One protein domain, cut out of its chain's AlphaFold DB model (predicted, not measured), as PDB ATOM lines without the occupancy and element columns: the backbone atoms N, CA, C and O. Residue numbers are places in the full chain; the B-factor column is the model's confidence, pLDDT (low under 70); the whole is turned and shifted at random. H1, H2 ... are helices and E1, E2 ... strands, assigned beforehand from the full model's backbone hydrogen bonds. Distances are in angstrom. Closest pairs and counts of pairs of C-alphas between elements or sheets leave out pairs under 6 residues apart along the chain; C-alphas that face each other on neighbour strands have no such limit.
ATOM      1  N   HIS A   7      75.449  -2.881  20.592       88.31
ATOM      2  CA  HIS A   7      74.657  -3.367  19.457       88.31
ATOM      3  C   HIS A   7      73.364  -2.558  19.237       88.31
ATOM      4  O   HIS A   7      72.939  -2.376  18.098       88.31
ATOM      5  N   SER A   8      72.751  -2.044  20.307       91.75
ATOM      6  CA  SER A   8      71.511  -1.272  20.233       91.75
ATOM      7  C   SER A   8      71.768   0.130  19.668       91.75
ATOM      8  O   SER A   8      71.033   0.583  18.794       91.75
ATOM      9  N   ILE A   9      72.831   0.809  20.122       90.56
ATOM     10  CA  ILE A   9      73.197   2.134  19.594       90.56
ATOM     11  C   ILE A   9      73.719   2.048  18.150       90.56
ATOM     12  O   ILE A   9      73.362   2.910  17.354       90.56
ATOM     13  N   ARG A  10      74.437   0.978  17.761       91.38
ATOM     14  CA  ARG A  10      74.785   0.702  16.346       91.38
ATOM     15  C   ARG A  10      73.546   0.711  15.446       91.38
ATOM     16  O   ARG A  10      73.521   1.445  14.463       91.38
ATOM     17  N   ALA A  11      72.517  -0.054  15.815       92.06
ATOM     18  CA  ALA A  11      71.277  -0.151  15.045       92.06
ATOM     19  C   ALA A  11      70.518   1.189  14.975       92.06
ATOM     20  O   ALA A  11      69.977   1.534  13.928       92.06
ATOM     21  N   ILE A  12      70.521   1.977  16.058       91.81
ATOM     22  CA  ILE A  12      69.933   3.328  16.075       91.81
ATOM     23  C   ILE A  12      70.693   4.272  15.128       91.81
ATOM     24  O   ILE A  12      70.057   4.977  14.347       91.81
ATOM     25  N   LEU A  13      72.032   4.276  15.164       91.38
ATOM     26  CA  LEU A  13      72.859   5.099  14.274       91.38
ATOM     27  C   LEU A  13      72.634   4.734  12.799       91.38
ATOM     28  O   LEU A  13      72.461   5.627  11.974       91.38
ATOM     29  N   GLN A  14      72.561   3.436  12.480       92.50
ATOM     30  CA  GLN A  14      72.261   2.944  11.130       92.50
ATOM     31  C   GLN A  14      70.863   3.370  10.664       92.50
ATOM     32  O   GLN A  14      70.749   4.012   9.623       92.50
ATOM     33  N   ALA A  15      69.818   3.130  11.460       92.56
ATOM     34  CA  ALA A  15      68.448   3.497  11.097       92.56
ATOM     35  C   ALA A  15      68.255   5.019  10.925       92.56
ATOM     36  O   ALA A  15      67.540   5.461  10.028       92.56
ATOM     37  N   VAL A  16      68.909   5.850  11.748       91.88
ATOM     38  CA  VAL A  16      68.867   7.318  11.596       91.88
ATOM     39  C   VAL A  16      69.612   7.780  10.334       91.88
ATOM     40  O   VAL A  16      69.188   8.758   9.716       91.88
ATOM     41  N   ASN A  17      70.666   7.066   9.921       90.44
ATOM     42  CA  ASN A  17      71.391   7.317   8.675       90.44
ATOM     43  C   ASN A  17      70.558   6.930   7.442       90.44
ATOM     44  O   ASN A  17      70.364   7.743   6.544       90.44
ATOM     45  N   GLU A  18      69.993   5.717   7.432       92.31
ATOM     46  CA  GLU A  18      69.122   5.195   6.365       92.31
ATOM     47  C   GLU A  18      67.889   6.087   6.134       92.31
ATOM     48  O   GLU A  18      67.480   6.322   4.996       92.31
ATOM     49  N   LEU A  19      67.333   6.650   7.212       91.69
ATOM     50  CA  LEU A  19      66.209   7.591   7.170       91.69
ATOM     51  C   LEU A  19      66.627   9.062   6.951       91.69
ATOM     52  O   LEU A  19      65.763   9.938   6.960       91.69
ATOM     53  N   ASN A  20      67.920   9.348   6.745       88.31
ATOM     54  CA  ASN A  20      68.482  10.692   6.533       88.31
ATOM     55  C   ASN A  20      68.108  11.726   7.625       88.31
ATOM     56  O   ASN A  20      67.922  12.912   7.351       88.31
ATOM     57  N   TYR A  21      68.014  11.298   8.889       87.94
ATOM     58  CA  TYR A  21      67.668  12.162  10.033       87.94
ATOM     59  C   TYR A  21      68.886  12.652  10.844       87.94
ATOM     60  O   TYR A  21      68.750  13.072  11.995       87.94
ATOM     61  N   THR A  22      70.062  12.679  10.214       81.19
ATOM     62  CA  THR A  22      71.395  13.064  10.729       81.19
ATOM     63  C   THR A  22      71.432  14.362  11.549       81.19
ATOM     64  O   THR A  22      72.220  14.497  12.478       81.19
ATOM     65  N   GLN A  23      70.576  15.332  11.217       80.81
ATOM     66  CA  GLN A  23      70.521  16.670  11.825       80.81
ATOM     67  C   GLN A  23      69.300  16.883  12.748       80.81
ATOM     68  O   GLN A  23      69.030  18.002  13.180       80.81
ATOM     69  N   ARG A  24      68.521  15.828  13.033       83.06
ATOM     70  CA  ARG A  24      67.214  15.933  13.713       83.06
ATOM     71  C   ARG A  24      67.237  15.571  15.200       83.06
ATOM     72  O   ARG A  24      66.338  15.978  15.933       83.06
ATOM     73  N   PHE A  25      68.231  14.810  15.652       86.56
ATOM     74  CA  PHE A  25      68.272  14.246  17.002       86.56
ATOM     75  C   PHE A  25      69.589  14.569  17.713       86.56
ATOM     76  O   PHE A  25      70.660  14.455  17.129       86.56
ATOM     77  N   ILE A  26      69.510  14.921  19.000       87.75
ATOM     78  CA  ILE A  26      70.677  15.010  19.889       87.75
ATOM     79  C   ILE A  26      70.775  13.689  20.651       87.75
ATOM     80  O   ILE A  26      69.890  13.360  21.449       87.75
ATOM     81  N   ILE A  27      71.842  12.925  20.413       90.06
ATOM     82  CA  ILE A  27      72.042  11.634  21.070       90.06
ATOM     83  C   ILE A  27      72.709  11.851  22.434       90.06
ATOM     84  O   ILE A  27      73.818  12.366  22.539       90.06
ATOM     85  N   LEU A  28      72.002  11.437  23.484       92.38
ATOM     86  CA  LEU A  28      72.448  11.384  24.877       92.38
ATOM     87  C   LEU A  28      72.439   9.918  25.309       92.38
ATOM     88  O   LEU A  28      71.383   9.295  25.181       92.38
ATOM     89  N   GLY A  29      73.534   9.363  25.832       92.00
ATOM     90  CA  GLY A  29      73.563   7.952  26.250       92.00
ATOM     91  C   GLY A  29      74.554   7.599  27.362       92.00
ATOM     92  O   GLY A  29      75.342   8.434  27.793       92.00
ATOM     93  N   SER A  30      74.486   6.352  27.829       92.25
ATOM     94  CA  SER A  30      75.293   5.829  28.945       92.25
ATOM     95  C   SER A  30      76.743   5.482  28.564       92.25
ATOM     96  O   SER A  30      77.176   5.692  27.431       92.25
ATOM     97  N   ASP A  31      77.482   4.903  29.511       88.31
ATOM     98  CA  ASP A  31      78.871   4.432  29.399       88.31
ATOM     99  C   ASP A  31      79.088   3.275  28.413       88.31
ATOM    100  O   ASP A  31      80.222   2.971  28.046       88.31
ATOM    101  N   ALA A  32      78.011   2.676  27.902       83.44
ATOM    102  CA  ALA A  32      78.047   1.589  26.927       83.44
ATOM    103  C   ALA A  32      78.725   1.942  25.581       83.44
ATOM    104  O   ALA A  32      78.959   1.054  24.761       83.44
ATOM    105  N   TRP A  33      79.075   3.207  25.339       83.00
ATOM    106  CA  TRP A  33      79.761   3.679  24.126       83.00
ATOM    107  C   TRP A  33      80.766   4.818  24.373       83.00
ATOM    108  O   TRP A  33      81.531   5.159  23.467       83.00
ATOM    109  N   ALA A  34      80.831   5.343  25.601       82.12
ATOM    110  CA  ALA A  34      81.803   6.351  26.010       82.12
ATOM    111  C   ALA A  34      83.239   5.872  25.769       82.12
ATOM    112  O   ALA A  34      83.597   4.772  26.184       82.12
ATOM    113  N   ASP A  35      84.062   6.698  25.116       80.19
ATOM    114  CA  ASP A  35      85.473   6.391  24.823       80.19
ATOM    115  C   ASP A  35      85.680   5.134  23.939       80.19
ATOM    116  O   ASP A  35      86.765   4.558  23.876       80.19
ATOM    117  N   ARG A  36      84.629   4.681  23.230       84.69
ATOM    118  CA  ARG A  36      84.654   3.486  22.365       84.69
ATOM    119  C   ARG A  36      84.222   3.804  20.933       84.69
ATOM    120  O   ARG A  36      83.116   3.477  20.515       84.69
ATOM    121  N   LEU A  37      85.122   4.413  20.155       84.31
ATOM    122  CA  LEU A  37      84.886   4.747  18.737       84.31
ATOM    123  C   LEU A  37      84.462   3.530  17.893       84.31
ATOM    124  O   LEU A  37      83.621   3.657  17.013       84.31
ATOM    125  N   ASN A  38      84.951   2.327  18.217       83.50
ATOM    126  CA  ASN A  38      84.582   1.080  17.534       83.50
ATOM    127  C   ASN A  38      83.107   0.654  17.710       83.50
ATOM    128  O   ASN A  38      82.692  -0.352  17.122       83.50
ATOM    129  N   VAL A  39      82.330   1.354  18.545       86.88
ATOM    130  CA  VAL A  39      80.874   1.184  18.674       86.88
ATOM    131  C   VAL A  39      80.120   1.903  17.551       86.88
ATOM    132  O   VAL A  39      79.016   1.488  17.225       86.88
ATOM    133  N   ILE A  40      80.717   2.908  16.908       88.06
ATOM    134  CA  ILE A  40      80.124   3.633  15.778       88.06
ATOM    135  C   ILE A  40      80.322   2.794  14.501       88.06
ATOM    136  O   ILE A  40      81.458   2.430  14.191       88.06
ATOM    137  N   PRO A  41      79.255   2.422  13.767       85.81
ATOM    138  CA  PRO A  41      79.386   1.789  12.454       85.81
ATOM    139  C   PRO A  41      79.987   2.732  11.406       85.81
ATOM    140  O   PRO A  41      79.625   3.909  11.357       85.81
ATOM    141  N   ASN A  42      80.816   2.187  10.513       81.94
ATOM    142  CA  ASN A  42      81.298   2.890   9.325       81.94
ATOM    143  C   ASN A  42      80.131   3.519   8.539       81.94
ATOM    144  O   ASN A  42      79.083   2.886   8.377       81.94
ATOM    145  N   ASN A  43      80.337   4.722   8.004       82.62
ATOM    146  CA  ASN A  43      79.350   5.539   7.286       82.62
ATOM    147  C   ASN A  43      78.196   6.083   8.160       82.62
ATOM    148  O   ASN A  43      77.191   6.535   7.610       82.62
ATOM    149  N   THR A  44      78.299   6.044   9.497       87.75
ATOM    150  CA  THR A  44      77.324   6.659  10.431       87.75
ATOM    151  C   THR A  44      77.940   7.721  11.353       87.75
ATOM    152  O   THR A  44      77.287   8.233  12.263       87.75
ATOM    153  N   GLU A  45      79.188   8.105  11.098       87.38
ATOM    154  CA  GLU A  45      79.985   9.056  11.879       87.38
ATOM    155  C   GLU A  45      79.273  10.411  11.996       87.38
ATOM    156  O   GLU A  45      79.149  10.966  13.088       87.38
ATOM    157  N   ASN A  46      78.695  10.881  10.888       85.88
ATOM    158  CA  ASN A  46      77.918  12.118  10.820       85.88
ATOM    159  C   ASN A  46      76.635  12.081  11.674       85.88
ATOM    160  O   ASN A  46      76.186  13.125  12.140       85.88
ATOM    161  N   VAL A  47      76.055  10.901  11.929       88.44
ATOM    162  CA  VAL A  47      74.912  10.740  12.850       88.44
ATOM    163  C   VAL A  47      75.369  10.764  14.312       88.44
ATOM    164  O   VAL A  47      74.654  11.259  15.180       88.44
ATOM    165  N   ALA A  48      76.556  10.220  14.597       89.50
ATOM    166  CA  ALA A  48      77.113  10.185  15.945       89.50
ATOM    167  C   ALA A  48      77.697  11.542  16.390       89.50
ATOM    168  O   ALA A  48      77.741  11.823  17.589       89.50
ATOM    169  N   LEU A  49      78.161  12.381  15.458       90.69
ATOM    170  CA  LEU A  49      78.800  13.665  15.759       90.69
ATOM    171  C   LEU A  49      77.922  14.599  16.608       90.69
ATOM    172  O   LEU A  49      76.736  14.810  16.355       90.69
ATOM    173  N   GLY A  50      78.540  15.186  17.634       90.31
ATOM    174  CA  GLY A  50      77.868  16.032  18.616       90.31
ATOM    175  C   GLY A  50      77.027  15.269  19.646       90.31
ATOM    176  O   GLY A  50      76.308  15.890  20.430       90.31
ATOM    177  N   ALA A  51      77.117  13.935  19.681       92.38
ATOM    178  CA  ALA A  51      76.600  13.129  20.779       92.38
ATOM    179  C   ALA A  51      77.225  13.503  22.130       92.38
ATOM    180  O   ALA A  51      78.369  13.958  22.205       92.38
ATOM    181  N   ILE A  52      76.492  13.236  23.212       94.00
ATOM    182  CA  ILE A  52      76.965  13.367  24.593       94.00
ATOM    183  C   ILE A  52      76.801  12.018  25.303       94.00
ATOM    184  O   ILE A  52      75.742  11.388  25.260       94.00
ATOM    185  N   THR A  53      77.857  11.573  25.975       93.62
ATOM    186  CA  THR A  53      77.925  10.298  26.698       93.62
ATOM    187  C   THR A  53      78.638  10.480  28.041       93.62
ATOM    188  O   THR A  53      79.318  11.483  28.261       93.62
ATOM    189  N   ILE A  54      78.448   9.545  28.970       93.19
ATOM    190  CA  ILE A  54      79.044   9.575  30.313       93.19
ATOM    191  C   ILE A  54      79.977   8.382  30.503       93.19
ATOM    192  O   ILE A  54      79.616   7.260  30.177       93.19
ATOM    193  N   LYS A  55      81.167   8.601  31.053       90.38
ATOM    194  CA  LYS A  55      82.158   7.564  31.372       90.38
ATOM    195  C   LYS A  55      82.324   7.491  32.884       90.38
ATOM    196  O   LYS A  55      82.420   8.536  33.516       90.38
ATOM    197  N   ALA A  56      82.383   6.302  33.484       89.25
ATOM    198  CA  ALA A  56      82.773   6.187  34.894       89.25
ATOM    199  C   ALA A  56      84.197   6.746  35.074       89.25
ATOM    200  O   ALA A  56      85.117   6.304  34.380       89.25
ATOM    201  N   ARG A  57      84.367   7.738  35.958       87.56
ATOM    202  CA  ARG A  57      85.608   8.521  36.058       87.56
ATOM    203  C   ARG A  57      86.780   7.629  36.444       87.56
ATOM    204  O   ARG A  57      86.759   7.008  37.502       87.56
ATOM    205  N   SER A  58      87.803   7.582  35.594       81.81
ATOM    206  CA  SER A  58      88.962   6.707  35.790       81.81
ATOM    207  C   SER A  58      90.262   7.429  35.471       81.81
ATOM    208  O   SER A  58      90.575   7.705  34.313       81.81
ATOM    209  N   ARG A 198      81.073   8.875  40.292       90.50
ATOM    210  CA  ARG A 198      81.851   9.913  39.611       90.50
ATOM    211  C   ARG A 198      81.865   9.602  38.119       90.50
ATOM    212  O   ARG A 198      82.186   8.476  37.738       90.50
ATOM    213  N   TYR A 199      81.546  10.588  37.290       92.12
ATOM    214  CA  TYR A 199      81.498  10.430  35.841       92.12
ATOM    215  C   TYR A 199      82.170  11.596  35.125       92.12
ATOM    216  O   TYR A 199      81.988  12.754  35.501       92.12
ATOM    217  N   ASP A 200      82.879  11.277  34.051       92.75
ATOM    218  CA  ASP A 200      83.392  12.237  33.082       92.75
ATOM    219  C   ASP A 200      82.377  12.333  31.942       92.75
ATOM    220  O   ASP A 200      81.857  11.317  31.469       92.75
ATOM    221  N   ILE A 201      82.046  13.549  31.522       95.38
ATOM    222  CA  ILE A 201      81.022  13.805  30.511       95.38
ATOM    223  C   ILE A 201      81.738  14.115  29.206       95.38
ATOM    224  O   ILE A 201      82.467  15.102  29.103       95.38
ATOM    225  N   LEU A 202      81.538  13.248  28.221       94.31
ATOM    226  CA  LEU A 202      82.240  13.276  26.948       94.31
ATOM    227  C   LEU A 202      81.297  13.721  25.832       94.31
ATOM    228  O   LEU A 202      80.147  13.288  25.758       94.31
ATOM    229  N   ASN A 203      81.806  14.543  24.924       94.75
ATOM    230  CA  ASN A 203      81.127  14.949  23.701       94.75
ATOM    231  C   ASN A 203      81.919  14.422  22.498       94.75
ATOM    232  O   ASN A 203      83.144  14.541  22.476       94.75
ATOM    233  N   LEU A 204      81.242  13.803  21.528       92.75
ATOM    234  CA  LEU A 204      81.904  13.288  20.329       92.75
ATOM    235  C   LEU A 204      82.109  14.423  19.322       92.75
ATOM    236  O   LEU A 204      81.137  14.972  18.796       92.75
ATOM    237  N   GLN A 205      83.370  14.744  19.046       92.06
ATOM    238  CA  GLN A 205      83.776  15.808  18.132       92.06
ATOM    239  C   GLN A 205      84.632  15.251  16.989       92.06
ATOM    240  O   GLN A 205      85.136  14.129  17.051       92.06
ATOM    241  N   GLY A 206      84.752  16.017  15.909       87.44
ATOM    242  CA  GLY A 206      85.464  15.615  14.696       87.44
ATOM    243  C   GLY A 206      85.057  16.466  13.494       87.44
ATOM    244  O   GLY A 206      84.105  17.245  13.572       87.44
ATOM    245  N   ASN A 207      85.779  16.331  12.382       75.50
ATOM    246  CA  ASN A 207      85.510  17.094  11.164       75.50
ATOM    247  C   ASN A 207      84.700  16.264  10.155       75.50
ATOM    248  O   ASN A 207      85.240  15.370   9.511       75.50
ATOM    249  N   ALA A 208      83.414  16.586   9.988       62.62
ATOM    250  CA  ALA A 208      82.519  15.921   9.031       62.62
ATOM    251  C   ALA A 208      82.870  16.166   7.548       62.62
ATOM    252  O   ALA A 208      82.298  15.526   6.670       62.62
ATOM    253  N   ASN A 209      83.776  17.111   7.259       62.59
ATOM    254  CA  ASN A 209      84.143  17.513   5.897       62.59
ATOM    255  C   ASN A 209      85.421  16.826   5.370       62.59
ATOM    256  O   ASN A 209      85.871  17.135   4.267       62.59
ATOM    257  N   GLU A 210      86.034  15.932   6.151       66.50
ATOM    258  CA  GLU A 210      87.182  15.114   5.733       66.50
ATOM    259  C   GLU A 210      86.722  13.780   5.121       66.50
ATOM    260  O   GLU A 210      85.676  13.252   5.490       66.50
ATOM    261  N   LEU A 211      87.515  13.214   4.199       60.31
ATOM    262  CA  LEU A 211      87.224  11.900   3.596       60.31
ATOM    263  C   LEU A 211      87.233  10.757   4.626       60.31
ATOM    264  O   LEU A 211      86.512   9.778   4.458       60.31
ATOM    265  N   GLU A 212      88.040  10.895   5.678       65.50
ATOM    266  CA  GLU A 212      88.016  10.055   6.874       65.50
ATOM    267  C   GLU A 212      87.814  10.989   8.080       65.50
ATOM    268  O   GLU A 212      88.746  11.705   8.452       65.50
ATOM    269  N   PRO A 213      86.607  11.068   8.673       67.62
ATOM    270  CA  PRO A 213      86.333  12.013   9.750       67.62
ATOM    271  C   PRO A 213      87.061  11.601  11.037       67.62
ATOM    272  O   PRO A 213      86.742  10.580  11.649       67.62
ATOM    273  N   HIS A 214      88.012  12.427  11.486       77.50
ATOM    274  CA  HIS A 214      88.806  12.203  12.704       77.50
ATOM    275  C   HIS A 214      87.984  12.370  13.999       77.50
ATOM    276  O   HIS A 214      88.108  13.353  14.740       77.50
ATOM    277  N   LEU A 215      87.124  11.386  14.274       86.69
ATOM    278  CA  LEU A 215      86.301  11.293  15.477       86.69
ATOM    279  C   LEU A 215      87.146  11.139  16.748       86.69
ATOM    280  O   LEU A 215      88.016  10.274  16.833       86.69
ATOM    281  N   HIS A 216      86.830  11.927  17.772       88.56
ATOM    282  CA  HIS A 216      87.440  11.843  19.095       88.56
ATOM    283  C   HIS A 216      86.471  12.319  20.188       88.56
ATOM    284  O   HIS A 216      85.613  13.172  19.967       88.56
ATOM    285  N   TYR A 217      86.595  11.750  21.388       90.25
ATOM    286  CA  TYR A 217      85.811  12.171  22.549       90.25
ATOM    287  C   TYR A 217      86.535  13.288  23.309       90.25
ATOM    288  O   TYR A 217      87.710  13.150  23.645       90.25
ATOM    289  N   VAL A 218      85.821  14.372  23.608       92.25
ATOM    290  CA  VAL A 218      86.316  15.529  24.369       92.25
ATOM    291  C   VAL A 218      85.603  15.586  25.721       92.25
ATOM    292  O   VAL A 218      84.375  15.522  25.762       92.25
ATOM    293  N   GLU A 219      86.345  15.717  26.826       93.50
ATOM    294  CA  GLU A 219      85.761  15.969  28.153       93.50
ATOM    295  C   GLU A 219      85.167  17.386  28.192       93.50
ATOM    296  O   GLU A 219      85.880  18.383  28.093       93.50
ATOM    297  N   VAL A 220      83.842  17.469  28.319       95.31
ATOM    298  CA  VAL A 220      83.075  18.726  28.392       95.31
ATOM    299  C   VAL A 220      82.542  19.009  29.799       95.31
ATOM    300  O   VAL A 220      81.904  20.037  30.029       95.31
ATOM    301  N   GLY A 221      82.802  18.122  30.759       95.31
ATOM    302  CA  GLY A 221      82.447  18.323  32.157       95.31
ATOM    303  C   GLY A 221      82.552  17.063  33.005       95.31
ATOM    304  O   GLY A 221      82.968  16.007  32.537       95.31
ATOM    305  N   THR A 222      82.139  17.178  34.263       94.94
ATOM    306  CA  THR A 222      82.198  16.112  35.266       94.94
ATOM    307  C   THR A 222      80.940  16.097  36.127       94.94
ATOM    308  O   THR A 222      80.330  17.133  36.403       94.94
ATOM    309  N   TRP A 223      80.556  14.914  36.594       94.44
ATOM    310  CA  TRP A 223      79.557  14.732  37.642       94.44
ATOM    311  C   TRP A 223      80.187  14.013  38.829       94.44
ATOM    312  O   TRP A 223      80.847  12.988  38.662       94.44
ATOM    313  N   SER A 224      79.981  14.530  40.037       89.88
ATOM    314  CA  SER A 224      80.462  13.904  41.270       89.88
ATOM    315  C   SER A 224      79.509  14.203  42.419       89.88
ATOM    316  O   SER A 224      79.172  15.366  42.660       89.88
ATOM    317  N   THR A 225      79.080  13.165  43.143       80.62
ATOM    318  CA  THR A 225      78.279  13.289  44.381       80.62
ATOM    319  C   THR A 225      77.097  14.267  44.250       80.62
ATOM    320  O   THR A 225      76.945  15.196  45.042       80.62
ATOM    321  N   GLY A 226      76.295  14.117  43.190       82.88
ATOM    322  CA  GLY A 226      75.119  14.957  42.922       82.88
ATOM    323  C   GLY A 226      75.397  16.315  42.261       82.88
ATOM    324  O   GLY A 226      74.453  16.961  41.809       82.88
ATOM    325  N   LYS A 227      76.657  16.755  42.151       91.19
ATOM    326  CA  LYS A 227      77.025  18.023  41.501       91.19
ATOM    327  C   LYS A 227      77.441  17.794  40.052       91.19
ATOM    328  O   LYS A 227      78.351  17.016  39.780       91.19
ATOM    329  N   LEU A 228      76.787  18.518  39.146       94.75
ATOM    330  CA  LEU A 228      77.087  18.572  37.717       94.75
ATOM    331  C   LEU A 228      77.911  19.829  37.412       94.75
ATOM    332  O   LEU A 228      77.473  20.936  37.720       94.75
ATOM    333  N   ASN A 229      79.071  19.663  36.783       95.00
ATOM    334  CA  ASN A 229      79.892  20.745  36.251       95.00
ATOM    335  C   ASN A 229      80.033  20.555  34.734       95.00
ATOM    336  O   ASN A 229      80.495  19.504  34.297       95.00
ATOM    337  N   LEU A 230      79.630  21.540  33.930       93.94
ATOM    338  CA  LEU A 230      79.652  21.477  32.464       93.94
ATOM    339  C   LEU A 230      80.234  22.763  31.885       93.94
ATOM    340  O   LEU A 230      79.782  23.857  32.218       93.94
ATOM    341  N   ASN A 231      81.169  22.625  30.948       94.12
ATOM    342  CA  ASN A 231      81.607  23.716  30.091       94.12
ATOM    343  C   ASN A 231      80.719  23.760  28.835       94.12
ATOM    344  O   ASN A 231      81.015  23.111  27.832       94.12
ATOM    345  N   THR A 232      79.630  24.532  28.882       89.38
ATOM    346  CA  THR A 232      78.664  24.655  27.773       89.38
ATOM    347  C   THR A 232      79.304  25.112  26.465       89.38
ATOM    348  O   THR A 232      78.949  24.587  25.411       89.38
ATOM    349  N   SER A 233      80.292  26.008  26.531       88.75
ATOM    350  CA  SER A 233      81.004  26.533  25.357       88.75
ATOM    351  C   SER A 233      81.841  25.479  24.616       88.75
ATOM    352  O   SER A 233      82.089  25.601  23.415       88.75
ATOM    353  N   ALA A 234      82.250  24.410  25.313       92.06
ATOM    354  CA  ALA A 234      82.974  23.288  24.723       92.06
ATOM    355  C   ALA A 234      82.045  22.257  24.057       92.06
ATOM    356  O   ALA A 234      82.518  21.458  23.252       92.06
ATOM    357  N   ILE A 235      80.740  22.266  24.360       93.38
ATOM    358  CA  ILE A 235      79.775  21.299  23.818       93.38
ATOM    359  C   ILE A 235      79.426  21.661  22.374       93.38
ATOM    360  O   ILE A 235      78.859  22.724  22.099       93.38
ATOM    361  N   ARG A 236      79.713  20.736  21.456       92.06
ATOM    362  CA  ARG A 236      79.302  20.790  20.052       92.06
ATOM    363  C   ARG A 236      78.163  19.813  19.792       92.06
ATOM    364  O   ARG A 236      78.155  18.706  20.325       92.06
ATOM    365  N   LEU A 237      77.200  20.230  18.977       89.31
ATOM    366  CA  LEU A 237      76.019  19.450  18.616       89.31
ATOM    367  C   LEU A 237      75.951  19.205  17.105       89.31
ATOM    368  O   LEU A 237      76.331  20.068  16.311       89.31
ATOM    369  N   PHE A 238      75.387  18.046  16.754       85.62
ATOM    370  CA  PHE A 238      75.155  17.551  15.394       85.62
ATOM    371  C   PHE A 238      76.420  17.415  14.515       85.62
ATOM    372  O   PHE A 238      77.542  17.768  14.897       85.62
ATOM    373  N   SER A 239      76.220  16.920  13.289       82.25
ATOM    374  CA  SER A 239      77.272  16.738  12.277       82.25
ATOM    375  C   SER A 239      78.010  18.024  11.891       82.25
ATOM    376  O   SER A 239      79.137  17.946  11.417       82.25
ATOM    377  N   ASP A 240      77.395  19.197  12.066       83.69
ATOM    378  CA  ASP A 240      77.987  20.502  11.739       83.69
ATOM    379  C   ASP A 240      78.625  21.206  12.951       83.69
ATOM    380  O   ASP A 240      79.057  22.353  12.853       83.69
ATOM    381  N   GLN A 241      78.734  20.503  14.087       85.25
ATOM    382  CA  GLN A 241      79.544  20.890  15.250       85.25
ATOM    383  C   GLN A 241      79.230  22.294  15.803       85.25
ATOM    384  O   GLN A 241      80.112  23.001  16.316       85.25
ATOM    385  N   ARG A 242      77.955  22.695  15.740       87.81
ATOM    386  CA  ARG A 242      77.467  23.970  16.285       87.81
ATOM    387  C   ARG A 242      77.689  24.028  17.803       87.81
ATOM    388  O   ARG A 242      77.370  23.051  18.482       87.81
ATOM    389  N   PRO A 243      78.194  25.146  18.361       89.31
ATOM    390  CA  PRO A 243      78.202  25.365  19.806       89.31
ATOM    391  C   PRO A 243      76.786  25.280  20.381       89.31
ATOM    392  O   PRO A 243      75.852  25.799  19.767       89.31
ATOM    393  N   LEU A 244      76.637  24.683  21.566       86.75
ATOM    394  CA  LEU A 244      75.354  24.554  22.272       86.75
ATOM    395  C   LEU A 244      74.596  25.890  22.400       86.75
ATOM    396  O   LEU A 244      73.381  25.926  22.241       86.75
ATOM    397  N   GLU A 245      75.320  26.985  22.630       84.56
ATOM    398  CA  GLU A 245      74.787  28.351  22.776       84.56
ATOM    399  C   GLU A 245      74.082  28.878  21.509       84.56
ATOM    400  O   GLU A 245      73.205  29.733  21.603       84.56
ATOM    401  N   ASN A 246      74.405  28.326  20.333       84.19
ATOM    402  CA  ASN A 246      73.807  28.689  19.043       84.19
ATOM    403  C   ASN A 246      72.670  27.735  18.617       84.19
ATOM    404  O   ASN A 246      72.279  27.721  17.447       84.19
ATOM    405  N   VAL A 247      72.155  26.902  19.531       82.56
ATOM    406  CA  VAL A 247      71.088  25.926  19.261       82.56
ATOM    407  C   VAL A 247      69.901  26.171  20.193       82.56
ATOM    408  O   VAL A 247      70.006  26.034  21.408       82.56
TER     409      VAL A 247
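AT A GLANCE: This is residues 7 to 58 and 198 to 247 of the 867 residues of the protein "Hypothetical protein" of Adineta ricciae (UniProt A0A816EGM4). A strongly twisted, curled antiparallel sheet, in the order E1, E2, E3, E4, has two helices near one end: short H2 only grazes it, and longer H1 packs on H2, off the sheet. Long stretches with no named element, residues 19 to 44 and 231 to 247, make up much of the rest. The printed part has 102 residues, with H1 and H2 before the four strands; the class is mixed, helices and strands, with under half of the residues in named elements. It is compact, with a radius of gyration of the C-alphas of 13.3 A and spans of 40 by 31 by 22 A.

HOW THE PARTS SIT: H1, residues 7 to 18, touches H2, residues 45 to 48, with residues 13 to 17 alone; their closest C-alphas, of Leu 13 and Val 47, are 6.2 A apart. Every O i to N i+4 pair of H1 is within hydrogen-bond range; H2 is too short for one. Residues 28 to 29 pair, parallel, with residues 52 to 53 of E1, residues 52 to 56. E1 is antiparallel to E2, residues 198 to 205, with N 53 and O 202 at 2.9 A. E2, E3, residues 216 to 224, and E4, residues 227 to 230, form a meander, each strand the antiparallel neighbour of the one before, in two hairpins; N 201 and O 221 are 2.8 A apart, N 222 and O 229 2.8 A. H1 is apart from the four strands.

IN THESE COORDINATES: H1 begins at C-alpha 7, (74.657, -3.367, 19.457), and is 16.6 A long. E2 spans 22.4 A and E3 23.3 A, E3 bending by 56 degrees at residue 220. E4 ends at C-alpha 230, (79.652, 21.477, 32.464).

THE WHOLE: Residues 59 to 197 are not printed; C-alphas 58 and 198 are 8.7 A apart across the cut. The link H1 to H2 is long. Residues 208 to 213 have pLDDT under 70.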